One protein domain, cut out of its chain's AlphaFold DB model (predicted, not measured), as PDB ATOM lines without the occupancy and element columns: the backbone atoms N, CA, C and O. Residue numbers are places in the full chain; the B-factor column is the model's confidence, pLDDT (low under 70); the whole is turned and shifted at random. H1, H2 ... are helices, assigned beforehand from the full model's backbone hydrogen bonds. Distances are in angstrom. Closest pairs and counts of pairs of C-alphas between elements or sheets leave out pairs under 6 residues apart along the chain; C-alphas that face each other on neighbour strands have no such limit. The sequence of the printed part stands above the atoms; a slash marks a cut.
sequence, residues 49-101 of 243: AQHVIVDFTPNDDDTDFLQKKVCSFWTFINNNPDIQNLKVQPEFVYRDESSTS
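This is residues 49 to 101 of the 243 residues of an uncharacterized protein of Helicoverpa armigera (UniProt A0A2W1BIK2). With little regular structure, the domain is an open, loose frame: one straight helix, H1, makes one side, and two long stretches with no named element, residues 49 to 63 before H1 and residues 85 to 101 after H2, lie toward the other side. The one-turn helix H2 makes the corner after H1, and residues 91 to 101 stick out as a tail. The printed part has 53 residues with two named helices, H1 then H2, and no named strand; the class is all helix, though named elements hold only 20 residues. It is extended, with a radius of gyration of the C-alphas of 16.1 A, and flat, spanning 44 by 32 by 15 A.

H1, residues 64 to 79, is followed through a tight link of 1 residue by H2, residues 81 to 84. The two are close but not clearly touching; their closest C-alphas, those of Ile 77 and Ile 83, are 6.8 A apart. In H1 every O i to N i+4 pair is within hydrogen-bond range; H2 is too short for such a pair.

H1 measures 22.3 A from C-alpha 64 at (124.381, 141.756, 78.941) to C-alpha 79 at (145.152, 137.573, 85.853). H2 ends with C-alpha 84 at (147.091, 143.612, 93.754).

The two C-alphas farthest apart, those of Asp 64 and Ser 101, are 44.6 A apart. The printed part has no cut. Residues 49 to 51 and 88 to 101 have pLDDT under 70.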
ATOM      1  N   ALA A  49     139.875 164.142 101.229       60.97
ATOM      2  CA  ALA A  49     139.877 163.055 100.255       60.97
ATOM      3  C   ALA A  49     138.508 162.350 100.291       60.97
ATOM      4  O   ALA A  49     138.141 161.730 101.292       60.97
ATOM      5  N   GLN A  50     137.734 162.471  99.213       62.59
ATOM      6  CA  GLN A  50     136.478 161.744  99.065       62.59
ATOM      7  C   GLN A  50     136.796 160.320  98.615       62.59
ATOM      8  O   GLN A  50     137.216 160.088  97.482       62.59
ATOM      9  N   HIS A  51     136.605 159.358  99.514       61.62
ATOM     10  CA  HIS A  51     136.695 157.944  99.176       61.62
ATOM     11  C   HIS A  51     135.383 157.502  98.528       61.62
ATOM     12  O   HIS A  51     134.390 157.257  99.210       61.62
ATOM     13  N   VAL A  52     135.377 157.423  97.198       70.31
ATOM     14  CA  VAL A  52     134.257 156.850  96.448       70.31
ATOM     15  C   VAL A  52     134.476 155.345  96.339       70.31
ATOM     16  O   VAL A  52     135.444 154.897  95.726       70.31
ATOM     17  N   ILE A  53     133.572 154.564  96.930       71.94
ATOM     18  CA  ILE A  53     133.516 153.115  96.730       71.94
ATOM     19  C   ILE A  53     132.508 152.869  95.614       71.94
ATOM     20  O   ILE A  53     131.318 153.125  95.781       71.94
ATOM     21  N   VAL A  54     132.997 152.414  94.464       76.12
ATOM     22  CA  VAL A  54     132.145 152.004  93.347       76.12
ATOM     23  C   VAL A  54     132.038 150.489  93.377       76.12
ATOM     24  O   VAL A  54     133.054 149.796  93.300       76.12
ATOM     25  N   ASP A  55     130.813 149.993  93.502       77.38
ATOM     26  CA  ASP A  55     130.533 148.567  93.428       77.38
ATOM     27  C   ASP A  55     130.462 148.132  91.959       77.38
ATOM     28  O   ASP A  55     129.683 148.666  91.171       77.38
ATOM     29  N   PHE A  56     131.315 147.178  91.596       80.00
ATOM     30  CA  PHE A  56     131.332 146.534  90.284       80.00
ATOM     31  C   PHE A  56     130.930 145.061  90.405       80.00
ATOM     32  O   PHE A  56     131.443 144.213  89.674       80.00
ATOM     33  N   THR A  57     130.073 144.723  91.360       84.69
ATOM     34  CA  THR A  57     129.440 143.407  91.420       84.69
ATOM     35  C   THR A  57     128.367 143.347  90.327       84.69
ATOM     36  O   THR A  57     127.501 144.220  90.300       84.69
ATOM     37  N   PRO A  58     128.433 142.385  89.385       80.38
ATOM     38  CA  PRO A  58     127.408 142.262  88.354       80.38
ATOM     39  C   PRO A  58     126.045 141.953  88.983       80.38
ATOM     40  O   PRO A  58     125.959 141.056  89.821       80.38
ATOM     41  N   ASN A  59     124.999 142.650  88.540       82.94
ATOM     42  CA  ASN A  59     123.620 142.449  88.989       82.94
ATOM     43  C   ASN A  59     122.752 141.835  87.885       82.94
ATOM     44  O   ASN A  59     123.031 142.001  86.698       82.94
ATOM     45  N   ASP A  60     121.661 141.170  88.274       82.62
ATOM     46  CA  ASP A  60     120.723 140.544  87.327       82.62
ATOM     47  C   ASP A  60     119.953 141.571  86.474       82.62
ATOM     48  O   ASP A  60     119.471 141.244  85.391       82.62
ATOM     49  N   ASP A  61     119.879 142.824  86.934       88.50
ATOM     50  CA  ASP A  61     119.272 143.944  86.204       88.50
ATOM     51  C   ASP A  61     120.236 144.605  85.198       88.50
ATOM     52  O   ASP A  61     119.841 145.497  84.437       88.50
ATOM     53  N   ASP A  62     121.512 144.203  85.182       86.31
ATOM     54  CA  ASP A  62     122.494 144.766  84.263       86.31
ATOM     55  C   ASP A  62     122.243 144.289  82.831       86.31
ATOM     56  O   ASP A  62     121.959 143.126  82.553       86.31
ATOM     57  N   THR A  63     122.446 145.183  81.863       90.88
ATOM     58  CA  THR A  63     122.475 144.767  80.454       90.88
ATOM     59  C   THR A  63     123.599 143.751  80.210       90.88
ATOM     60  O   THR A  63     124.710 143.939  80.713       90.88
ATOM     61  N   ASP A  64     123.375 142.765  79.334       90.56
ATOM     62  CA  ASP A  64     124.381 141.756  78.941       90.56
ATOM     63  C   ASP A  64     125.747 142.370  78.589       90.56
ATOM     64  O   ASP A  64     126.818 141.829  78.881       90.56
ATOM     65  N   PHE A  65     125.721 143.539  77.944       91.75
ATOM     66  CA  PHE A  65     126.922 144.279  77.578       91.75
ATOM     67  C   PHE A  65     127.708 144.774  78.800       91.75
ATOM     68  O   PHE A  65     128.939 144.664  78.827       91.75
ATOM     69  N   LEU A  66     127.014 145.324  79.798       88.50
ATOM     70  CA  LEU A  66     127.615 145.813  81.034       88.50
ATOM     71  C   LEU A  66     128.162 144.647  81.859       88.50
ATOM     72  O   LEU A  66     129.334 144.674  82.228       88.50
ATOM     73  N   GLN A  67     127.368 143.590  82.028       88.94
ATOM     74  CA  GLN A  67     127.775 142.380  82.737       88.94
ATOM     75  C   GLN A  67     129.056 141.788  82.130       88.94
ATOM     76  O   GLN A  67     130.031 141.519  82.832       88.94
ATOM     77  N   LYS A  68     129.122 141.690  80.795       92.50
ATOM     78  CA  LYS A  68     130.321 141.221  80.089       92.50
ATOM     79  C   LYS A  68     131.541 142.105  80.354       92.50
ATOM     80  O   LYS A  68     132.644 141.580  80.529       92.50
ATOM     81  N   LYS A  69     131.372 143.430  80.395       92.62
ATOM     82  CA  LYS A  69     132.464 144.360  80.720       92.62
ATOM     83  C   LYS A  69     132.950 144.188  82.152       92.62
ATOM     84  O   LYS A  69     134.157 144.070  82.352       92.62
ATOM     85  N   VAL A  70     132.037 144.117  83.113       89.50
ATOM     86  CA  VAL A  70     132.361 143.920  84.530       89.50
ATOM     87  C   VAL A  70     133.113 142.601  84.733       89.50
ATOM     88  O   VAL A  70     134.202 142.586  85.306       89.50
ATOM     89  N   CYS A  71     132.613 141.506  84.159       89.75
ATOM     90  CA  CYS A  71     133.293 140.211  84.208       89.75
ATOM     91  C   CYS A  71     134.684 140.261  83.553       89.75
ATOM     92  O   CYS A  71     135.645 139.706  84.091       89.75
ATOM     93  N   SER A  72     134.824 140.950  82.414       92.50
ATOM     94  CA  SER A  72     136.122 141.101  81.743       92.50
ATOM     95  C   SER A  72     137.123 141.907  82.574       92.50
ATOM     96  O   SER A  72     138.300 141.551  82.624       92.50
ATOM     97  N   PHE A  73     136.652 142.941  83.276       90.38
ATOM     98  CA  PHE A  73     137.463 143.752  84.177       90.38
ATOM     99  C   PHE A  73     138.006 142.907  85.330       90.38
ATOM    100  O   PHE A  73     139.220 142.849  85.525       90.38
ATOM    101  N   TRP A  74     137.146 142.171  86.037       88.44
ATOM    102  CA  TRP A  74     137.594 141.317  87.139       88.44
ATOM    103  C   TRP A  74     138.501 140.180  86.673       88.44
ATOM    104  O   TRP A  74     139.490 139.873  87.334       88.44
ATOM    105  N   THR A  75     138.240 139.615  85.491       93.00
ATOM    106  CA  THR A  75     139.137 138.628  84.870       93.00
ATOM    107  C   THR A  75     140.529 139.217  84.634       93.00
ATOM    108  O   THR A  75     141.533 138.581  84.946       93.00
ATOM    109  N   PHE A  76     140.610 140.450  84.125       93.00
ATOM    110  CA  PHE A  76     141.878 141.146  83.931       93.00
ATOM    111  C   PHE A  76     142.609 141.385  85.258       93.00
ATOM    112  O   PHE A  76     143.792 141.067  85.356       93.00
ATOM    113  N   ILE A  77     141.917 141.879  86.288       88.50
ATOM    114  CA  ILE A  77     142.510 142.117  87.615       88.50
ATOM    115  C   ILE A  77     143.034 140.815  88.236       88.50
ATOM    116  O   ILE A  77     144.140 140.791  88.776       88.50
ATOM    117  N   ASN A  78     142.285 139.718  88.121       87.25
ATOM    118  CA  ASN A  78     142.676 138.417  88.673       87.25
ATOM    119  C   ASN A  78     143.884 137.804  87.951       87.25
ATOM    120  O   ASN A  78     144.692 137.124  88.576       87.25
ATOM    121  N   ASN A  79     144.035 138.075  86.654       93.50
ATOM    122  CA  ASN A  79     145.152 137.573  85.853       93.50
ATOM    123  C   ASN A  79     146.436 138.416  85.979       93.50
ATOM    124  O   ASN A  79     147.468 138.017  85.445       93.50
ATOM    125  N   ASN A  80     146.394 139.565  86.661       90.31
ATOM    126  CA  ASN A  80     147.534 140.472  86.817       90.31
ATOM    127  C   ASN A  80     147.821 140.720  88.310       90.31
ATOM    128  O   ASN A  80     147.394 141.740  88.862       90.31
ATOM    129  N   PRO A  81     148.549 139.810  88.984       86.12
ATOM    130  CA  PRO A  81     148.777 139.879  90.429       86.12
ATOM    131  C   PRO A  81     149.551 141.130  90.859       86.12
ATOM    132  O   PRO A  81     149.350 141.618  91.967       86.12
ATOM    133  N   ASP A  82     150.363 141.712  89.976       87.00
ATOM    134  CA  ASP A  82     151.107 142.944  90.258       87.00
ATOM    135  C   ASP A  82     150.184 144.126  90.586       87.00
ATOM    136  O   ASP A  82     150.536 144.987  91.388       87.00
ATOM    137  N   ILE A  83     148.964 144.142  90.033       85.69
ATOM    138  CA  ILE A  83     147.954 145.164  90.338       85.69
ATOM    139  C   ILE A  83     147.471 145.033  91.787       85.69
ATOM    140  O   ILE A  83     147.156 146.037  92.424       85.69
ATOM    141  N   GLN A  84     147.455 143.820  92.349       76.19
ATOM    142  CA  GLN A  84     147.091 143.612  93.754       76.19
ATOM    143  C   GLN A  84     148.123 144.249  94.691       76.19
ATOM    144  O   GLN A  84     147.742 144.774  95.732       76.19
ATOM    145  N   ASN A  85     149.399 144.292  94.291       77.50
ATOM    146  CA  ASN A  85     150.467 144.944  95.059       77.50
ATOM    147  C   ASN A  85     150.365 146.479  95.042       77.50
ATOM    148  O   ASN A  85     150.983 147.142  95.870       77.50
ATOM    149  N   LEU A  86     149.585 147.051  94.116       77.50
ATOM    150  CA  LEU A  86     149.288 148.486  94.059       77.50
ATOM    151  C   LEU A  86     148.072 148.874  94.915       77.50
ATOM    152  O   LEU A  86     147.790 150.063  95.073       77.50
ATOM    153  N   LYS A  87     147.330 147.899  95.459       70.25
ATOM    154  CA  LYS A  87     146.181 148.173  96.326       70.25
ATOM    155  C   LYS A  87     146.691 148.633  97.685       70.25
ATOM    156  O   LYS A  87     147.291 147.869  98.434       70.25
ATOM    157  N   VAL A  88     146.411 149.885  98.011       65.94
ATOM    158  CA  VAL A  88     146.640 150.426  99.349       65.94
ATOM    159  C   VAL A  88     145.508 149.927 100.246       65.94
ATOM    160  O   VAL A  88     144.337 150.027  99.871       65.94
ATOM    161  N   GLN A  89     145.838 149.345 101.402       66.31
ATOM    162  CA  GLN A  89     144.809 149.037 102.394       66.31
ATOM    163  C   GLN A  89     144.177 150.347 102.871       66.31
ATOM    164  O   GLN A  89     144.915 151.293 103.152       66.31
ATOM    165  N   PRO A  90     142.838 150.423 102.960       62.06
ATOM    166  CA  PRO A  90     142.199 151.604 103.507       62.06
ATOM    167  C   PRO A  90     142.686 151.810 104.941       62.06
ATOM    168  O   PRO A  90     142.721 150.873 105.741       62.06
ATOM    169  N   GLU A  91     143.074 153.041 105.255       64.69
ATOM    170  CA  GLU A  91     143.384 153.434 106.622       64.69
ATOM    171  C   GLU A  91     142.096 153.286 107.443       64.69
ATOM    172  O   GLU A  91     141.066 153.881 107.114       64.69
ATOM    173  N   PHE A  92     142.116 152.420 108.462       58.03
ATOM    174  CA  PHE A  92     140.971 152.204 109.345       58.03
ATOM    175  C   PHE A  92     140.768 153.444 110.216       58.03
ATOM    176  O   PHE A  92     141.209 153.509 111.360       58.03
ATOM    177  N   VAL A  93     140.084 154.443 109.668       58.28
ATOM    178  CA  VAL A  93     139.584 155.562 110.455       58.28
ATOM    179  C   VAL A  93     138.305 155.081 111.133       58.28
ATOM    180  O   VAL A  93     137.274 154.922 110.479       58.28
ATOM    181  N   TYR A  94     138.371 154.823 112.442       49.88
ATOM    182  CA  TYR A  94     137.180 154.613 113.263       49.88
ATOM    183  C   TYR A  94     136.314 155.876 113.184       49.88
ATOM    184  O   TYR A  94     136.587 156.884 113.830       49.88
ATOM    185  N   ARG A  95     135.277 155.842 112.347       53.44
ATOM    186  CA  ARG A  95     134.205 156.836 112.350       53.44
ATOM    187  C   ARG A  95     133.185 156.382 113.386       53.44
ATOM    188  O   ARG A  95     132.514 155.378 113.176       53.44
ATOM    189  N   ASP A  96     133.081 157.112 114.490       46.53
ATOM    190  CA  ASP A  96     131.912 157.011 115.362       46.53
ATOM    191  C   ASP A  96     130.701 157.534 114.573       46.53
ATOM    192  O   ASP A  96     130.663 158.703 114.179       46.53
ATOM    193  N   GLU A  97     129.733 156.657 114.287       53.72
ATOM    194  CA  GLU A  97     128.520 156.987 113.520       53.72
ATOM    195  C   GLU A  97     127.629 158.026 114.236       53.72
ATOM    196  O   GLU A  97     126.686 158.552 113.645       53.72
ATOM    197  N   SER A  98     127.952 158.368 115.485       47.81
ATOM    198  CA  SER A  98     127.169 159.258 116.346       47.81
ATOM    199  C   SER A  98     127.573 160.738 116.266       47.81
ATOM    200  O   SER A  98     126.878 161.584 116.832       47.81
ATOM    201  N   SER A  99     128.689 161.079 115.610       41.50
ATOM    202  CA  SER A  99     129.290 162.413 115.739       41.50
ATOM    203  C   SER A  99     129.266 163.211 114.432       41.50
ATOM    204  O   SER A  99     129.946 162.888 113.459       41.50
ATOM    205  N   THR A 100     128.509 164.312 114.415       47.84
ATOM    206  CA  THR A 100     128.540 165.339 113.351       47.84
ATOM    207  C   THR A 100     129.629 166.394 113.579       47.84
ATOM    208  O   THR A 100     129.731 167.359 112.821       47.84
ATOM    209  N   SER A 101     130.461 166.221 114.608       45.06
ATOM    210  CA  SER A 101     131.583 167.103 114.923       45.06
ATOM    211  C   SER A 101     132.886 166.497 114.409       45.06
ATOM    212  O   SER A 101     133.317 165.437 114.859       45.06
TER     213      SER A 101